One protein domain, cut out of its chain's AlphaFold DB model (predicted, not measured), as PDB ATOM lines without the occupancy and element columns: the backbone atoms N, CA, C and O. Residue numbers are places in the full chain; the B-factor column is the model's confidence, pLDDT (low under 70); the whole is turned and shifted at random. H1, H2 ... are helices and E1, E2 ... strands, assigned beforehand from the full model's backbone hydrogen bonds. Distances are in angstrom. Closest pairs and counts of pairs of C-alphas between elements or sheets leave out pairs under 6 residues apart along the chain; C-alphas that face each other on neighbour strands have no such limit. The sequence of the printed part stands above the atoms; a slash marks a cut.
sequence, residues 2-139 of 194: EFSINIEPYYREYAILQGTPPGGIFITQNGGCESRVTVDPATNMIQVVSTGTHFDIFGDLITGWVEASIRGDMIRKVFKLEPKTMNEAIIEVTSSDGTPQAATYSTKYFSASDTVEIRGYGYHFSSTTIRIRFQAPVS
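This is residues 2 to 139 of the 194 residues of a protein of freshwater metagenome (UniProt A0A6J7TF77). What shape do these atoms make? Two antiparallel sheets of four strands stand face to face as a sandwich, their strands at 37 degrees to each other; H2 sits at one end of it, and H1 is beside the edge strand E2, with residues 2 to 9 sticking out. What is it built of? The printed part has 138 residues, with H1 E1 E2 E3 E4 H2 E5 E6 E7 E8 along the chain, class mixed; the sheets run E1 E4 E7 E6 and E2 E3 E8 E5. How large is it? It is compact, with a radius of gyration of the C-alphas of 16.0 A and spans of 53 by 45 by 27 A.

Where do the first elements lie? H1, residues 8 to 15, begins with C-alpha 8 at (-2.836, 23.863, -9.186). E1 is residues 25 to 29, E2 residues 32 to 40, 21.9 A long, and E3 residues 45 to 51. What follows? E4, residues 63 to 71, is 27.2 A long and H2 is residues 72 to 78; E5 is residues 89 to 94 and E6 residues 104 to 110. E7, residues 115 to 124, is 27.3 A long, and E8, residues 129 to 134, ends with C-alpha 134 at (-0.413, 19.703, 18.333).

How is the first sheet paired? N 26 and O 69 of E1 and E4 are 2.9 A apart, N 66 and O 120 of E4 and E7 2.9 A, and N 117 and O 108 of the hairpin E6 and E7 2.8 A, each within hydrogen-bond range. How is the second? It is twisted, and E2 bends by 63 degrees at residue 35. N 47 and O 38 of the hairpin E2 and E3 are 2.8 A apart, N 46 and O 132 of E3 and E8 2.9 A, and N 92 and O 131 of E8 and E5 2.9 A, each within hydrogen-bond range. Where do the sheets come near, and where do they stay apart? The closest C-alphas of E5 and E6 are those of Ala 89 and Thr 107, 5.9 A; E2 and E6 are among the pairs that are apart. How do the helices stand? H1 only grazes the second sheet with residues 10 to 14, and H2 only grazes the first with residues 72 to 75. Every O i to N i+4 pair is within hydrogen-bond range in H2, and 3 of 4 in H1.

How far does it reach? The two C-alphas farthest apart, those of Glu 2 and Ser 139, are 56.2 A apart. Is it whole? The printed part has no cut, and the link E3 to E4, 11 residues, is long. Where is confidence low? The mean pLDDT of the printed part is 80.2, and 26 residues are under 70, among them residues 2 to 13.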
ATOM      1  N   GLU A   2       6.095  26.682 -23.740       44.28
ATOM      2  CA  GLU A   2       5.823  27.162 -22.384       44.28
ATOM      3  C   GLU A   2       5.900  25.957 -21.451       44.28
ATOM      4  O   GLU A   2       5.111  25.021 -21.561       44.28
ATOM      5  N   PHE A   3       6.879  25.957 -20.556       42.28
ATOM      6  CA  PHE A   3       6.899  25.025 -19.439       42.28
ATOM      7  C   PHE A   3       5.974  25.595 -18.361       42.28
ATOM      8  O   PHE A   3       6.429  26.309 -17.469       42.28
ATOM      9  N   SER A   4       4.668  25.334 -18.453       51.28
ATOM     10  CA  SER A   4       3.791  25.562 -17.308       51.28
ATOM     11  C   SER A   4       3.998  24.403 -16.334       51.28
ATOM     12  O   SER A   4       3.604  23.261 -16.565       51.28
ATOM     13  N   ILE A   5       4.689  24.673 -15.227       55.38
ATOM     14  CA  ILE A   5       4.566  23.809 -14.056       55.38
ATOM     15  C   ILE A   5       3.098  23.925 -13.658       55.38
ATOM     16  O   ILE A   5       2.636  25.026 -13.366       55.38
ATOM     17  N   ASN A   6       2.337  22.834 -13.715       47.31
ATOM     18  CA  ASN A   6       0.961  22.854 -13.243       47.31
ATOM     19  C   ASN A   6       0.985  23.051 -11.716       47.31
ATOM     20  O   ASN A   6       1.241  22.118 -10.957       47.31
ATOM     21  N   ILE A   7       0.803  24.301 -11.284       53.81
ATOM     22  CA  ILE A   7       0.890  24.729  -9.881       53.81
ATOM     23  C   ILE A   7      -0.433  24.468  -9.139       53.81
ATOM     24  O   ILE A   7      -0.478  24.629  -7.926       53.81
ATOM     25  N   GLU A   8      -1.516  24.057  -9.814       52.44
ATOM     26  CA  GLU A   8      -2.836  23.863  -9.186       52.44
ATOM     27  C   GLU A   8      -2.853  22.937  -7.956       52.44
ATOM     28  O   GLU A   8      -3.478  23.330  -6.963       52.44
ATOM     29  N   PRO A   9      -2.183  21.762  -7.935       56.22
ATOM     30  CA  PRO A   9      -2.162  20.933  -6.730       56.22
ATOM     31  C   PRO A   9      -1.415  21.622  -5.575       56.22
ATOM     32  O   PRO A   9      -1.884  21.602  -4.439       56.22
ATOM     33  N   TYR A  10      -0.316  22.321  -5.871       55.84
ATOM     34  CA  TYR A  10       0.491  23.020  -4.869       55.84
ATOM     35  C   TYR A  10      -0.171  24.303  -4.355       55.84
ATOM     36  O   TYR A  10      -0.050  24.632  -3.178       55.84
ATOM     37  N   TYR A  11      -0.908  25.024  -5.205       59.97
ATOM     38  CA  TYR A  11      -1.599  26.250  -4.813       59.97
ATOM     39  C   TYR A  11      -2.606  25.981  -3.696       59.97
ATOM     40  O   TYR A  11      -2.626  26.713  -2.712       59.97
ATOM     41  N   ARG A  12      -3.410  24.914  -3.800       62.72
ATOM     42  CA  ARG A  12      -4.393  24.570  -2.759       62.72
ATOM     43  C   ARG A  12      -3.733  24.087  -1.471       62.72
ATOM     44  O   ARG A  12      -4.181  24.473  -0.396       62.72
ATOM     45  N   GLU A  13      -2.675  23.284  -1.581       64.69
ATOM     46  CA  GLU A  13      -1.955  22.742  -0.422       64.69
ATOM     47  C   GLU A  13      -1.227  23.840   0.371       64.69
ATOM     48  O   GLU A  13      -1.228  23.814   1.597       64.69
ATOM     49  N   TYR A  14      -0.691  24.862  -0.305       70.81
ATOM     50  CA  TYR A  14      -0.001  25.980   0.347       70.81
ATOM     51  C   TYR A  14      -0.872  27.224   0.574       70.81
ATOM     52  O   TYR A  14      -0.459  28.118   1.312       70.81
ATOM     53  N   ALA A  15      -2.093  27.292   0.027       74.56
ATOM     54  CA  ALA A  15      -3.027  28.400   0.269       74.56
ATOM     55  C   ALA A  15      -3.333  28.592   1.763       74.56
ATOM     56  O   ALA A  15      -3.500  29.717   2.227       74.56
ATOM     57  N   ILE A  16      -3.338  27.514   2.552       74.75
ATOM     58  CA  ILE A  16      -3.510  27.583   4.015       74.75
ATOM     59  C   ILE A  16      -2.355  28.308   4.723       74.75
ATOM     60  O   ILE A  16      -2.536  28.838   5.818       74.75
ATOM     61  N   LEU A  17      -1.181  28.368   4.088       74.88
ATOM     62  CA  LEU A  17      -0.020  29.123   4.552       74.88
ATOM     63  C   LEU A  17       0.007  30.545   3.969       74.88
ATOM     64  O   LEU A  17       0.917  31.319   4.257       74.88
ATOM     65  N   GLN A  18      -0.986  30.950   3.169       75.69
ATOM     66  CA  GLN A  18      -0.983  32.268   2.545       75.69
ATOM     67  C   GLN A  18      -0.949  33.382   3.603       75.69
ATOM     68  O   GLN A  18      -1.801  33.496   4.493       75.69
ATOM     69  N   GLY A  19       0.072  34.235   3.507       72.69
ATOM     70  CA  GLY A  19       0.326  35.328   4.443       72.69
ATOM     71  C   GLY A  19       0.861  34.885   5.807       72.69
ATOM     72  O   GLY A  19       0.733  35.651   6.762       72.69
ATOM     73  N   THR A  20       1.359  33.655   5.969       71.56
ATOM     74  CA  THR A  20       2.347  33.385   7.025       71.56
ATOM     75  C   THR A  20       3.675  34.024   6.612       71.56
ATOM     76  O   THR A  20       3.945  34.115   5.411       71.56
ATOM     77  N   PRO A  21       4.527  34.463   7.551       65.50
ATOM     78  CA  PRO A  21       5.866  34.912   7.195       65.50
ATOM     79  C   PRO A  21       6.626  33.819   6.424       65.50
ATOM     80  O   PRO A  21       6.453  32.633   6.732       65.50
ATOM     81  N   PRO A  22       7.466  34.183   5.439       68.31
ATOM     82  CA  PRO A  22       8.354  33.219   4.800       68.31
ATOM     83  C   PRO A  22       9.236  32.541   5.861       68.31
ATOM     84  O   PRO A  22       9.679  33.186   6.812       68.31
ATOM     85  N   GLY A  23       9.458  31.229   5.721       68.12
ATOM     86  CA  GLY A  23      10.210  30.441   6.708       68.12
ATOM     87  C   GLY A  23       9.438  30.134   7.999       68.12
ATOM     88  O   GLY A  23      10.036  30.052   9.066       68.12
ATOM     89  N   GLY A  24       8.109  29.993   7.930       79.44
ATOM     90  CA  GLY A  24       7.270  29.644   9.087       79.44
ATOM     91  C   GLY A  24       7.542  28.258   9.685       79.44
ATOM     92  O   GLY A  24       7.247  28.035  10.860       79.44
ATOM     93  N   ILE A  25       8.123  27.352   8.895       86.56
ATOM     94  CA  ILE A  25       8.421  25.977   9.281       86.56
ATOM     95  C   ILE A  25       9.731  25.496   8.660       86.56
ATOM     96  O   ILE A  25       9.960  25.651   7.461       86.56
ATOM     97  N   PHE A  26      10.561  24.868   9.483       88.00
ATOM     98  CA  PHE A  26      11.729  24.103   9.073       88.00
ATOM     99  C   PHE A  26      11.581  22.693   9.621       88.00
ATOM    100  O   PHE A  26      11.310  22.530  10.808       88.00
ATOM    101  N   ILE A  27      11.744  21.686   8.767       87.69
ATOM    102  CA  ILE A  27      11.747  20.280   9.174       87.69
ATOM    103  C   ILE A  27      12.982  19.626   8.582       87.69
ATOM    104  O   ILE A  27      13.235  19.734   7.382       87.69
ATOM    105  N   THR A  28      13.740  18.947   9.427       88.06
ATOM    106  CA  THR A  28      14.924  18.185   9.054       88.06
ATOM    107  C   THR A  28      14.770  16.752   9.544       88.06
ATOM    108  O   THR A  28      14.137  16.480  10.561       88.06
ATOM    109  N   GLN A  29      15.317  15.814   8.784       86.06
ATOM    110  CA  GLN A  29      15.351  14.395   9.120       86.06
ATOM    111  C   GLN A  29      16.563  13.757   8.442       86.06
ATOM    112  O   GLN A  29      17.089  14.310   7.475       86.06
ATOM    113  N   ASN A  30      17.005  12.599   8.930       82.56
ATOM    114  CA  ASN A  30      18.082  11.827   8.294       82.56
ATOM    115  C   ASN A  30      17.621  10.863   7.197       82.56
ATOM    116  O   ASN A  30      18.466  10.237   6.564       82.56
ATOM    117  N   GLY A  31      16.314  10.719   6.983       76.12
ATOM    118  CA  GLY A  31      15.774  10.017   5.821       76.12
ATOM    119  C   GLY A  31      15.675  10.934   4.601       76.12
ATOM    120  O   GLY A  31      15.708  12.160   4.720       76.12
ATOM    121  N   GLY A  32      15.503  10.346   3.417       68.50
ATOM    122  CA  GLY A  32      15.195  11.119   2.220       68.50
ATOM    123  C   GLY A  32      13.822  11.769   2.372       68.50
ATOM    124  O   GLY A  32      12.813  11.067   2.444       68.50
ATOM    125  N   CYS A  33      13.761  13.101   2.419       62.50
ATOM    126  CA  CYS A  33      12.489  13.804   2.300       62.50
ATOM    127  C   CYS A  33      11.910  13.517   0.910       62.50
ATOM    128  O   CYS A  33      12.433  14.012  -0.087       62.50
ATOM    129  N   GLU A  34      10.806  12.771   0.830       66.00
ATOM    130  CA  GLU A  34       9.893  13.002  -0.290       66.00
ATOM    131  C   GLU A  34       9.408  14.447  -0.097       66.00
ATOM    132  O   GLU A  34       9.014  14.804   1.012       66.00
ATOM    133  N   SER A  35       9.529  15.310  -1.110       59.88
ATOM    134  CA  SER A  35       9.396  16.778  -1.006       59.88
ATOM    135  C   SER A  35       7.999  17.301  -0.610       59.88
ATOM    136  O   SER A  35       7.630  18.414  -0.979       59.88
ATOM    137  N   ARG A  36       7.190  16.513   0.105       73.06
ATOM    138  CA  ARG A  36       5.810  16.803   0.477       73.06
ATOM    139  C   ARG A  36       5.677  16.942   1.994       73.06
ATOM    140  O   ARG A  36       5.694  15.957   2.734       73.06
ATOM    141  N   VAL A  37       5.511  18.188   2.432       82.94
ATOM    142  CA  VAL A  37       5.030  18.543   3.771       82.94
ATOM    143  C   VAL A  37       3.578  18.972   3.622       82.94
ATOM    144  O   VAL A  37       3.302  19.983   2.983       82.94
ATOM    145  N   THR A  38       2.662  18.221   4.223       85.81
ATOM    146  CA  THR A  38       1.229  18.534   4.190       85.81
ATOM    147  C   THR A  38       0.806  19.069   5.548       85.81
ATOM    148  O   THR A  38       1.162  18.509   6.585       85.81
ATOM    149  N   VAL A  39       0.029  20.147   5.558       87.56
ATOM    150  CA  VAL A  39      -0.503  20.742   6.784       87.56
ATOM    151  C   VAL A  39      -2.019  20.579   6.794       87.56
ATOM    152  O   VAL A  39      -2.693  20.966   5.845       87.56
ATOM    153  N   ASP A  40      -2.555  20.008   7.869       87.75
ATOM    154  CA  ASP A  40      -3.989  19.826   8.084       87.75
ATOM    155  C   ASP A  40      -4.437  20.615   9.329       87.75
ATOM    156  O   ASP A  40      -4.256  20.166  10.469       87.75
ATOM    157  N   PRO A  41      -5.031  21.807   9.128       85.88
ATOM    158  CA  PRO A  41      -5.565  22.621  10.211       85.88
ATOM    159  C   PRO A  41      -6.704  21.953  10.987       85.88
ATOM    160  O   PRO A  41      -6.872  22.235  12.168       85.88
ATOM    161  N   ALA A  42      -7.497  21.082  10.352       86.56
ATOM    162  CA  ALA A  42      -8.670  20.482  10.987       86.56
ATOM    163  C   ALA A  42      -8.275  19.451  12.053       86.56
ATOM    164  O   ALA A  42      -8.969  19.293  13.059       86.56
ATOM    165  N   THR A  43      -7.147  18.767  11.852       86.25
ATOM    166  CA  THR A  43      -6.620  17.763  12.789       86.25
ATOM    167  C   THR A  43      -5.425  18.250  13.612       86.25
ATOM    168  O   THR A  43      -4.919  17.495  14.450       86.25
ATOM    169  N   ASN A  44      -5.021  19.518  13.440       89.25
ATOM    170  CA  ASN A  44      -3.820  20.128  14.019       89.25
ATOM    171  C   ASN A  44      -2.542  19.354  13.695       89.25
ATOM    172  O   ASN A  44      -1.717  19.105  14.578       89.25
ATOM    173  N   MET A  45      -2.407  18.935  12.438       88.94
ATOM    174  CA  MET A  45      -1.388  17.986  12.016       88.94
ATOM    175  C   MET A  45      -0.466  18.574  10.951       88.94
ATOM    176  O   MET A  45      -0.902  19.243  10.016       88.94
ATOM    177  N   ILE A  46       0.819  18.255  11.066       89.44
ATOM    178  CA  ILE A  46       1.801  18.393   9.993       89.44
ATOM    179  C   ILE A  46       2.293  16.998   9.652       89.44
ATOM    180  O   ILE A  46       2.777  16.278  10.524       89.44
ATOM    181  N   GLN A  47       2.138  16.607   8.394       88.62
ATOM    182  CA  GLN A  47       2.569  15.316   7.891       88.62
ATOM    183  C   GLN A  47       3.812  15.477   7.026       88.62
ATOM    184  O   GLN A  47       3.866  16.328   6.139       88.62
ATOM    185  N   VAL A  48       4.787  14.608   7.268       86.50
ATOM    186  CA  VAL A  48       6.039  14.529   6.523       86.50
ATOM    187  C   VAL A  48       6.242  13.088   6.096       86.50
ATOM    188  O   VAL A  48       6.040  12.165   6.888       86.50
ATOM    189  N   VAL A  49       6.632  12.888   4.842       83.12
ATOM    190  CA  VAL A  49       6.960  11.559   4.329       83.12
ATOM    191  C   VAL A  49       8.476  11.403   4.269       83.12
ATOM    192  O   VAL A  49       9.195  12.264   3.756       83.12
ATOM    193  N   SER A  50       8.961  10.306   4.840       79.56
ATOM    194  CA  SER A  50      10.364   9.907   4.820       79.56
ATOM    195  C   SER A  50      10.518   8.684   3.933       79.56
ATOM    196  O   SER A  50       9.715   7.757   4.017       79.56
ATOM    197  N   THR A  51      11.537   8.666   3.084       76.56
ATOM    198  CA  THR A  51      11.794   7.584   2.130       76.56
ATOM    199  C   THR A  51      13.260   7.160   2.135       76.56
ATOM    200  O   THR A  51      14.147   7.897   2.569       76.56
ATOM    201  N   GLY A  52      13.496   5.955   1.609       72.88
ATOM    202  CA  GLY A  52      14.823   5.420   1.302       72.88
ATOM    203  C   GLY A  52      15.499   4.749   2.490       72.88
ATOM    204  O   GLY A  52      15.744   5.405   3.491       72.88
ATOM    205  N   THR A  53      15.821   3.455   2.363       71.25
ATOM    206  CA  THR A  53      16.567   2.675   3.365       71.25
ATOM    207  C   THR A  53      18.034   3.086   3.438       71.25
ATOM    208  O   THR A  53      18.765   2.879   2.478       71.25
ATOM    209  N   HIS A  54      18.467   3.634   4.574       74.31
ATOM    210  CA  HIS A  54      19.852   3.990   4.855       74.31
ATOM    211  C   HIS A  54      20.470   3.022   5.868       74.31
ATOM    212  O   HIS A  54      19.915   2.770   6.942       74.31
ATOM    213  N   PHE A  55      21.641   2.513   5.507       83.88
ATOM    214  CA  PHE A  55      22.508   1.713   6.360       83.88
ATOM    215  C   PHE A  55      23.786   2.502   6.628       83.88
ATOM    216  O   PHE A  55      24.189   3.326   5.800       83.88
ATOM    217  N   ASP A  56      24.400   2.287   7.782       84.25
ATOM    218  CA  ASP A  56      25.707   2.861   8.064       84.25
ATOM    219  C   ASP A  56      26.822   2.132   7.290       84.25
ATOM    220  O   ASP A  56      26.584   1.201   6.515       84.25
ATOM    221  N   ILE A  57      28.069   2.563   7.490       87.81
ATOM    222  CA  ILE A  57      29.241   1.977   6.820       87.81
ATOM    223  C   ILE A  57      29.510   0.513   7.211       87.81
ATOM    224  O   ILE A  57      30.323  -0.144   6.564       87.81
ATOM    225  N   PHE A  58      28.853   0.009   8.257       92.38
ATOM    226  CA  PHE A  58      28.953  -1.365   8.740       92.38
ATOM    227  C   PHE A  58      27.770  -2.231   8.281       92.38
ATOM    228  O   PHE A  58      27.782  -3.442   8.498       92.38
ATOM    229  N   GLY A  59      26.788  -1.643   7.588       84.44
ATOM    230  CA  GLY A  59      25.584  -2.326   7.124       84.44
ATOM    231  C   GLY A  59      24.465  -2.373   8.164       84.44
ATOM    232  O   GLY A  59      23.447  -3.025   7.919       84.44
ATOM    233  N   ASP A  60      24.615  -1.679   9.294       85.81
ATOM    234  CA  ASP A  60      23.581  -1.599  10.317       85.81
ATOM    235  C   ASP A  60      22.509  -0.581   9.921       85.81
ATOM    236  O   ASP A  60      22.776   0.473   9.334       85.81
ATOM    237  N   LEU A  61      21.253  -0.905  10.231       80.75
ATOM    238  CA  LEU A  61      20.122  -0.041   9.916       80.75
ATOM    239  C   LEU A  61      20.178   1.233  10.765       80.75
ATOM    240  O   LEU A  61      20.156   1.180  11.996       80.75
ATOM    241  N   ILE A  62      20.175   2.387  10.102       83.19
ATOM    242  CA  ILE A  62      20.227   3.676  10.791       83.19
ATOM    243  C   ILE A  62      18.893   3.944  11.503       83.19
ATOM    244  O   ILE A  62      17.809   3.747  10.954       83.19
ATOM    245  N   THR A  63      18.970   4.429  12.743       85.69
ATOM    246  CA  THR A  63      17.791   4.887  13.489       85.69
ATOM    247  C   THR A  63      17.344   6.258  12.983       85.69
ATOM    248  O   THR A  63      18.152   7.168  12.800       85.69
ATOM    249  N   GLY A  64      16.044   6.411  12.758       85.00
ATOM    250  CA  GLY A  64      15.423   7.632  12.268       85.00
ATOM    251  C   GLY A  64      15.352   8.732  13.321       85.00
ATOM    252  O   GLY A  64      15.145   8.475  14.515       85.00
ATOM    253  N   TRP A  65      15.487   9.967  12.847       88.00
ATOM    254  CA  TRP A  65      15.182  11.168  13.603       88.00
ATOM    255  C   TRP A  65      14.512  12.230  12.737       88.00
ATOM    256  O   TRP A  65      14.734  12.305  11.528       88.00
ATOM    257  N   VAL A  66      13.702  13.061  13.387       88.44
ATOM    258  CA  VAL A  66      13.045  14.227  12.799       88.44
ATOM    259  C   VAL A  66      13.100  15.377  13.789       88.44
ATOM    260  O   VAL A  66      12.809  15.213  14.973       88.44
ATOM    261  N   GLU A  67      13.460  16.555  13.306       91.50
ATOM    262  CA  GLU A  67      13.424  17.789  14.072       91.50
ATOM    263  C   GLU A  67      12.620  18.828  13.302       91.50
ATOM    264  O   GLU A  67      12.729  18.945  12.082       91.50
ATOM    265  N   ALA A  68      11.783  19.578  14.010       91.12
ATOM    266  CA  ALA A  68      11.015  20.662  13.430       91.12
ATOM    267  C   ALA A  68      11.154  21.930  14.269       91.12
ATOM    268  O   ALA A  68      11.133  21.884  15.498       91.12
ATOM    269  N   SER A  69      11.259  23.062  13.583       92.50
ATOM    270  CA  SER A  69      11.227  24.405  14.149       92.50
ATOM    271  C   SER A  69      10.097  25.175  13.481       92.50
ATOM    272  O   SER A  69      10.071  25.327  12.258       92.50
ATOM    273  N   ILE A  70       9.115  25.591  14.279       91.69
ATOM    274  CA  ILE A  70       7.858  26.151  13.785       91.69
ATOM    275  C   ILE A  70       7.597  27.462  14.509       91.69
ATOM    276  O   ILE A  70       7.560  27.509  15.741       91.69
ATOM    277  N   ARG A  71       7.402  28.542  13.753       92.69
ATOM    278  CA  ARG A  71       7.104  29.846  14.346       92.69
ATOM    279  C   ARG A  71       5.725  29.855  14.999       92.69
ATOM    280  O   ARG A  71       4.753  29.306  14.475       92.69
ATOM    281  N   GLY A  72       5.624  30.544  16.128       92.00
ATOM    282  CA  GLY A  72       4.391  30.650  16.890       92.00
ATOM    283  C   GLY A  72       3.278  31.368  16.131       92.00
ATOM    284  O   GLY A  72       2.109  31.015  16.268       92.00
ATOM    285  N   ASP A  73       3.616  32.333  15.277       91.38
ATOM    286  CA  ASP A  73       2.634  33.048  14.459       91.38
ATOM    287  C   ASP A  73       2.024  32.180  13.360       91.38
ATOM    288  O   ASP A  73       0.820  32.277  13.117       91.38
ATOM    289  N   MET A  74       2.800  31.272  12.763       90.31
ATOM    290  CA  MET A  74       2.270  30.221  11.899       90.31
ATOM    291  C   MET A  74       1.306  29.326  12.679       90.31
ATOM    292  O   MET A  74       0.200  29.085  12.202       90.31
ATOM    293  N   ILE A  75       1.672  28.885  13.887       90.56
ATOM    294  CA  ILE A  75       0.809  28.013  14.700       90.56
ATOM    295  C   ILE A  75      -0.518  28.700  15.034       90.56
ATOM    296  O   ILE A  75      -1.590  28.136  14.798       90.56
ATOM    297  N   ARG A  76      -0.467  29.951  15.501       91.00
ATOM    298  CA  ARG A  76      -1.663  30.754  15.792       91.00
ATOM    299  C   ARG A  76      -2.510  30.985  14.544       91.00
ATOM    300  O   ARG A  76      -3.737  30.935  14.611       91.00
ATOM    301  N   LYS A  77      -1.885  31.221  13.388       88.62
ATOM    302  CA  LYS A  77      -2.600  31.481  12.135       88.62
ATOM    303  C   LYS A  77      -3.250  30.228  11.555       88.62
ATOM    304  O   LYS A  77      -4.412  30.300  11.159       88.62
ATOM    305  N   VAL A  78      -2.522  29.121  11.504       88.31
ATOM    306  CA  VAL A  78      -2.945  27.889  10.832       88.31
ATOM    307  C   VAL A  78      -3.825  27.049  11.753       88.31
ATOM    308  O   VAL A  78      -4.950  26.734  11.390       88.31
ATOM    309  N   PHE A  79      -3.353  26.757  12.964       88.06
ATOM    310  CA  PHE A  79      -4.011  25.827  13.889       88.06
ATOM    311  C   PHE A  79      -4.922  26.515  14.908       88.06
ATOM    312  O   PHE A  79      -5.644  25.848  15.639       88.06
ATOM    313  N   LYS A  80      -4.898  27.855  14.982       89.81
ATOM    314  CA  LYS A  80      -5.641  28.632  15.996       89.81
ATOM    315  C   LYS A  80      -5.291  28.223  17.435       89.81
ATOM    316  O   LYS A  80      -6.119  28.328  18.335       89.81
ATOM    317  N   LEU A  81      -4.055  27.769  17.646       89.81
ATOM    318  CA  LEU A  81      -3.519  27.370  18.946       89.81
ATOM    319  C   LEU A  81      -2.539  28.416  19.473       89.81
ATOM    320  O   LEU A  81      -1.868  29.080  18.687       89.81
ATOM    321  N   GLU A  82      -2.424  28.520  20.797       91.81
ATOM    322  CA  GLU A  82      -1.410  29.341  21.462       91.81
ATOM    323  C   GLU A  82      -0.201  28.465  21.848       91.81
ATOM    324  O   GLU A  82      -0.321  27.634  22.752       91.81
ATOM    325  N   PRO A  83       0.969  28.634  21.199       90.31
ATOM    326  CA  PRO A  83       2.181  27.869  21.498       90.31
ATOM    327  C   PRO A  83       2.570  27.858  22.974       90.31
ATOM    328  O   PRO A  83       3.052  26.845  23.476       90.31
ATOM    329  N   LYS A  84       2.342  28.970  23.683       88.38
ATOM    330  CA  LYS A  84       2.699  29.103  25.097       88.38
ATOM    331  C   LYS A  84       1.887  28.192  26.020       88.38
ATOM    332  O   LYS A  84       2.366  27.847  27.097       88.38
ATOM    333  N   THR A  85       0.661  27.845  25.638       84.19
ATOM    334  CA  THR A  85      -0.245  27.000  26.436       84.19
ATOM    335  C   THR A  85      -0.417  25.607  25.845       84.19
ATOM    336  O   THR A  85      -1.131  24.784  26.408       84.19
ATOM    337  N   MET A  86       0.234  25.323  24.720       79.38
ATOM    338  CA  MET A  86       0.239  24.004  24.115       79.38
ATOM    339  C   MET A  86       0.957  23.006  25.027       79.38
ATOM    340  O   MET A  86       2.055  23.273  25.515       79.38
ATOM    341  N   ASN A  87       0.341  21.845  25.237       69.69
ATOM    342  CA  ASN A  87       0.893  20.827  26.127       69.69
ATOM    343  C   ASN A  87       2.082  20.105  25.484       69.69
ATOM    344  O   ASN A  87       3.149  19.996  26.082       69.69
ATOM    345  N   GLU A  88       1.881  19.588  24.271       79.06
ATOM    346  CA  GLU A  88       2.844  18.734  23.582       79.06
ATOM    347  C   GLU A  88       2.482  18.603  22.096       79.06
ATOM    348  O   GLU A  88       1.306  18.694  21.725       79.06
ATOM    349  N   ALA A  89       3.481  18.357  21.249       79.06
ATOM    350  CA  ALA A  89       3.289  17.820  19.914       79.06
ATOM    351  C   ALA A  89       3.612  16.319  19.919       79.06
ATOM    352  O   ALA A  89       4.729  15.914  20.244       79.06
ATOM    353  N   ILE A  90       2.625  15.492  19.572       81.25
ATOM    354  CA  ILE A  90       2.811  14.043  19.450       81.25
ATOM    355  C   ILE A  90       3.434  13.756  18.092       81.25
ATOM    356  O   ILE A  90       2.960  14.279  17.081       81.25
ATOM    357  N   ILE A  91       4.448  12.894  18.079       83.88
ATOM    358  CA  ILE A  91       4.996  12.331  16.849       83.88
ATOM    359  C   ILE A  91       4.466  10.910  16.686       83.88
ATOM    360  O   ILE A  91       4.782  10.024  17.479       83.88
ATOM    361  N   GLU A  92       3.672  10.694  15.642       85.38
ATOM    362  CA  GLU A  92       3.237   9.365  15.220       85.38
ATOM    363  C   GLU A  92       4.054   8.940  14.005       85.38
ATOM    364  O   GLU A  92       4.113   9.661  13.007       85.38
ATOM    365  N   VAL A  93       4.669   7.761  14.080       85.81
ATOM    366  CA  VAL A  93       5.439   7.184  12.979       85.81
ATOM    367  C   VAL A  93       4.727   5.931  12.499       85.81
ATOM    368  O   VAL A  93       4.410   5.046  13.291       85.81
ATOM    369  N   THR A  94       4.457   5.857  11.200       87.00
ATOM    370  CA  THR A  94       3.822   4.694  10.564       87.00
ATOM    371  C   THR A  94       4.688   4.225   9.408       87.00
ATOM    372  O   THR A  94       5.033   5.035   8.556       87.00
ATOM    373  N   SER A  95       5.035   2.940   9.376       82.88
ATOM    374  CA  SER A  95       5.739   2.288   8.265       82.88
ATOM    375  C   SER A  95       4.848   2.189   7.013       82.88
ATOM    376  O   SER A  95       3.632   2.375   7.088       82.88
ATOM    377  N   SER A  96       5.432   1.903   5.848       76.88
ATOM    378  CA  SER A  96       4.714   1.831   4.562       76.88
ATOM    379  C   SER A  96       3.632   0.751   4.504       76.88
ATOM    380  O   SER A  96       2.674   0.876   3.746       76.88
ATOM    381  N   ASP A  97       3.762  -0.287   5.325       80.44
ATOM    382  CA  ASP A  97       2.778  -1.352   5.531       80.44
ATOM    383  C   ASP A  97       1.628  -0.948   6.474       80.44
ATOM    384  O   ASP A  97       0.730  -1.745   6.743       80.44
ATOM    385  N   GLY A  98       1.640   0.288   6.981       79.31
ATOM    386  CA  GLY A  98       0.654   0.799   7.928       79.31
ATOM    387  C   GLY A  98       0.963   0.460   9.388       79.31
ATOM    388  O   GLY A  98       0.165   0.801  10.262       79.31
ATOM    389  N   THR A  99       2.099  -0.181   9.683       83.25
ATOM    390  CA  THR A  99       2.457  -0.576  11.050       83.25
ATOM    391  C   THR A  99       2.969   0.631  11.854       83.25
ATOM    392  O   THR A  99       3.945   1.266  11.442       83.25
ATOM    393  N   PRO A 100       2.368   0.963  13.017       86.69
ATOM    394  CA  PRO A 100       2.880   2.011  13.896       86.69
ATOM    395  C   PRO A 100       4.249   1.652  14.476       86.69
ATOM    396  O   PRO A 100       4.489   0.512  14.876       86.69
ATOM    397  N   GLN A 101       5.123   2.645  14.596       82.56
ATOM    398  CA  GLN A 101       6.434   2.512  15.218       82.56
ATOM    399  C   GLN A 101       6.524   3.358  16.485       82.56
ATOM    400  O   GLN A 101       5.981   4.459  16.570       82.56
ATOM    401  N   ALA A 102       7.237   2.837  17.482       83.12
ATOM    402  CA  ALA A 102       7.557   3.606  18.672       83.12
ATOM    403  C   ALA A 102       8.606   4.675  18.334       83.12
ATOM    404  O   ALA A 102       9.617   4.377  17.705       83.12
ATOM    405  N   ALA A 103       8.373   5.899  18.797       84.44
ATOM    406  CA  ALA A 103       9.327   6.997  18.738       84.44
ATOM    407  C   ALA A 103       9.340   7.716  20.089       84.44
ATOM    408  O   ALA A 103       8.305   7.859  20.744       84.44
ATOM    409  N   THR A 104      10.509   8.176  20.512       87.44
ATOM    410  CA  THR A 104      10.618   9.149  21.602       87.44
ATOM    411  C   THR A 104      10.466  10.540  21.022       87.44
ATOM    412  O   THR A 104      11.097  10.826  20.007       87.44
ATOM    413  N   TYR A 105       9.694  11.408  21.669       86.94
ATOM    414  CA  TYR A 105       9.521  12.784  21.225       86.94
ATOM    415  C   TYR A 105       9.618  13.783  22.373       86.94
ATOM    416  O   TYR A 105       9.422  13.448  23.539       86.94
ATOM    417  N   SER A 106       9.957  15.018  22.023       87.38
ATOM    418  CA  SER A 106       9.972  16.153  22.939       87.38
ATOM    419  C   SER A 106       9.495  17.401  22.217       87.38
ATOM    420  O   SER A 106       9.831  17.602  21.050       87.38
ATOM    421  N   THR A 107       8.752  18.243  22.929       89.06
ATOM    422  CA  THR A 107       8.286  19.540  22.438       89.06
ATOM    423  C   THR A 107       8.719  20.628  23.402       89.06
ATOM    424  O   THR A 107       8.594  20.468  24.617       89.06
ATOM    425  N   LYS A 108       9.215  21.746  22.875       90.56
ATOM    426  CA  LYS A 108       9.595  22.903  23.681       90.56
ATOM    427  C   LYS A 108       9.201  24.196  22.989       90.56
ATOM    428  O   LYS A 108       9.532  24.413  21.830       90.56
ATOM    429  N   TYR A 109       8.547  25.079  23.735       92.25
ATOM    430  CA  TYR A 109       8.301  26.450  23.305       92.25
ATOM    431  C   TYR A 109       9.399  27.385  23.827       92.25
ATOM    432  O   TYR A 109       9.714  27.396  25.019       92.25
ATOM    433  N   PHE A 110       9.969  28.185  22.930       92.88
ATOM    434  CA  PHE A 110      10.933  29.235  23.225       92.88
ATOM    435  C   PHE A 110      10.247  30.592  23.087       92.88
ATOM    436  O   PHE A 110      10.039  31.086  21.981       92.88
ATOM    437  N   SER A 111       9.916  31.221  24.216       92.12
ATOM    438  CA  SER A 111       9.196  32.502  24.224       92.12
ATOM    439  C   SER A 111      10.006  33.664  23.649       92.12
ATOM    440  O   SER A 111       9.422  34.605  23.127       92.12
ATOM    441  N   ALA A 112      11.338  33.615  23.744       93.69
ATOM    442  CA  ALA A 112      12.213  34.680  23.254       93.69
ATOM    443  C   ALA A 112      12.215  34.786  21.720       93.69
ATOM    444  O   ALA A 112      12.254  35.887  21.182       93.69
ATOM    445  N   SER A 113      12.156  33.647  21.026       91.94
ATOM    446  CA  SER A 113      12.105  33.569  19.563       91.94
ATOM    447  C   SER A 113      10.703  33.264  19.030       91.94
ATOM    448  O   SER A 113      10.534  33.093  17.826       91.94
ATOM    449  N   ASP A 114       9.711  33.146  19.919       93.00
ATOM    450  CA  ASP A 114       8.353  32.689  19.620       93.00
ATOM    451  C   ASP A 114       8.347  31.457  18.695       93.00
ATOM    452  O   ASP A 114       7.769  31.450  17.613       93.00
ATOM    453  N   THR A 115       9.079  30.417  19.095       92.81
ATOM    454  CA  THR A 115       9.313  29.220  18.272       92.81
ATOM    455  C   THR A 115       8.985  27.955  19.051       92.81
ATOM    456  O   THR A 115       9.327  27.839  20.227       92.81
ATOM    457  N   VAL A 116       8.343  26.992  18.398       92.88
ATOM    458  CA  VAL A 116       8.161  25.632  18.906       92.88
ATOM    459  C   VAL A 116       9.193  24.730  18.242       92.88
ATOM    460  O   VAL A 116       9.193  24.585  17.021       92.88
ATOM    461  N   GLU A 117      10.054  24.121  19.052       92.69
ATOM    462  CA  GLU A 117      10.950  23.052  18.618       92.69
ATOM    463  C   GLU A 117      10.368  21.692  18.984       92.69
ATOM    464  O   GLU A 117       9.875  21.477  20.097       92.69
ATOM    465  N   ILE A 118      10.464  20.762  18.044       92.25
ATOM    466  CA  ILE A 118       9.969  19.397  18.162       92.25
ATOM    467  C   ILE A 118      11.092  18.474  17.736       92.25
ATOM    468  O   ILE A 118      11.753  18.726  16.732       92.25
ATOM    469  N   ARG A 119      11.309  17.407  18.496       90.62
ATOM    470  CA  ARG A 119      12.327  16.403  18.187       90.62
ATOM    471  C   ARG A 119      11.740  15.017  18.354       90.62
ATOM    472  O   ARG A 119      11.047  14.783  19.341       90.62
ATOM    473  N   GLY A 120      12.022  14.132  17.409       89.12
ATOM    474  CA  GLY A 120      11.597  12.741  17.379       89.12
ATOM    475  C   GLY A 120      12.763  11.827  17.045       89.12
ATOM    476  O   GLY A 120      13.491  12.105  16.100       89.12
ATOM    477  N   TYR A 121      12.927  10.737  17.790       89.50
ATOM    478  CA  TYR A 121      14.028   9.783  17.621       89.50
ATOM    479  C   TYR A 121      13.560   8.345  17.861       89.50
ATOM    480  O   TYR A 121      12.520   8.115  18.483       89.50
ATOM    481  N   GLY A 122      14.368   7.371  17.439       86.44
ATOM    482  CA  GLY A 122      14.225   5.976  17.877       86.44
ATOM    483  C   GLY A 122      13.311   5.104  17.017       86.44
ATOM    484  O   GLY A 122      13.004   3.989  17.429       86.44
ATOM    485  N   TYR A 123      12.877   5.591  15.853       84.69
ATOM    486  CA  TYR A 123      12.035   4.847  14.911       84.69
ATOM    487  C   TYR A 123      12.845   4.330  13.711       84.69
ATOM    488  O   TYR A 123      13.977   4.753  13.492       84.69
ATOM    489  N   HIS A 124      12.281   3.421  12.915       79.19
ATOM    490  CA  HIS A 124      12.928   2.921  11.698       79.19
ATOM    491  C   HIS A 124      12.374   3.659  10.485       79.19
ATOM    492  O   HIS A 124      11.224   3.461  10.117       79.19
ATOM    493  N   PHE A 125      13.197   4.488   9.845       68.12
ATOM    494  CA  PHE A 125      12.759   5.475   8.849       68.12
ATOM    495  C   PHE A 125      12.206   4.864   7.534       68.12
ATOM    496  O   PHE A 125      11.688   5.609   6.701       68.12
ATOM    497  N   SER A 126      12.339   3.548   7.304       67.62
ATOM    498  CA  SER A 126      12.020   2.886   6.029       67.62
ATOM    499  C   SER A 126      10.587   3.177   5.570       67.62
ATOM    500  O   SER A 126       9.634   2.563   6.044       67.62
ATOM    501  N   SER A 127      10.456   4.123   4.632       68.88
ATOM    502  CA  SER A 127       9.191   4.587   4.052       68.88
ATOM    503  C   SER A 127       8.134   4.953   5.101       68.88
ATOM    504  O   SER A 127       7.011   4.447   5.062       68.88
ATOM    505  N   THR A 128       8.493   5.809   6.062       79.31
ATOM    506  CA  THR A 128       7.586   6.196   7.148       79.31
ATOM    507  C   THR A 128       6.813   7.480   6.881       79.31
ATOM    508  O   THR A 128       7.360   8.473   6.403       79.31
ATOM    509  N   THR A 129       5.556   7.503   7.315       84.25
ATOM    510  CA  THR A 129       4.791   8.736   7.512       84.25
ATOM    511  C   THR A 129       4.985   9.226   8.941       84.25
ATOM    512  O   THR A 129       4.712   8.487   9.888       84.25
ATOM    513  N   ILE A 130       5.430  10.472   9.083       83.00
ATOM    514  CA  ILE A 130       5.617  11.165  10.356       83.00
ATOM    515  C   ILE A 130       4.492  12.188  10.489       83.00
ATOM    516  O   ILE A 130       4.340  13.055   9.628       83.00
ATOM    517  N   ARG A 131       3.704  12.104  11.559       84.62
ATOM    518  CA  ARG A 131       2.653  13.079  11.874       84.62
ATOM    519  C   ARG A 131       2.997  13.798  13.161       84.62
ATOM    520  O   ARG A 131       3.117  13.167  14.204       84.62
ATOM    521  N   ILE A 132       3.130  15.111  13.070       83.12
ATOM    522  CA  ILE A 132       3.296  16.013  14.202       83.12
ATOM    523  C   ILE A 132       1.920  16.578  14.522       83.12
ATOM    524  O   ILE A 132       1.374  17.336  13.720       83.12
ATOM    525  N   ARG A 133       1.352  16.211  15.670       83.19
ATOM    526  CA  ARG A 133       0.015  16.649  16.081       83.19
ATOM    527  C   ARG A 133       0.073  17.523  17.322       83.19
ATOM    528  O   ARG A 133       0.498  17.060  18.378       83.19
ATOM    529  N   PHE A 134      -0.398  18.760  17.215       83.75
ATOM    530  CA  PHE A 134      -0.413  19.703  18.333       83.75
ATOM    531  C   PHE A 134      -1.605  19.450  19.259       83.75
ATOM    532  O   PHE A 134      -2.757  19.431  18.817       83.75
ATOM    533  N   GLN A 135      -1.340  19.280  20.555       79.12
ATOM    534  CA  GLN A 135      -2.387  19.150  21.564       79.12
ATOM    535  C   GLN A 135      -2.788  20.514  22.126       79.12
ATOM    536  O   GLN A 135      -1.958  21.249  22.664       79.12
ATOM    537  N   ALA A 136      -4.085  20.820  22.069       74.25
ATOM    538  CA  ALA A 136      -4.646  21.942  22.812       74.25
ATOM    539  C   ALA A 136      -4.436  21.751  24.332       74.25
ATOM    540  O   ALA A 136      -4.359  20.607  24.795       74.25
ATOM    541  N   PRO A 137      -4.361  22.840  25.120       65.38
ATOM    542  CA  PRO A 137      -4.284  22.752  26.573       65.38
ATOM    543  C   PRO A 137      -5.437  21.919  27.141       65.38
ATOM    544  O   PRO A 137      -6.606  22.295  27.064       65.38
ATOM    545  N   VAL A 138      -5.095  20.785  27.746       54.72
ATOM    546  CA  VAL A 138      -5.982  20.044  28.646       54.72
ATOM    547  C   VAL A 138      -5.918  20.719  30.016       54.72
ATOM    548  O   VAL A 138      -4.828  20.955  30.537       54.72
ATOM    549  N   SER A 139      -7.081  21.034  30.595       42.22
ATOM    550  CA  SER A 139      -7.198  21.522  31.975       42.22
ATOM    551  C   SER A 139      -6.414  20.621  32.943       42.22
ATOM    552  O   SER A 139      -6.440  19.396  32.831       42.22
TER     553      SER A 139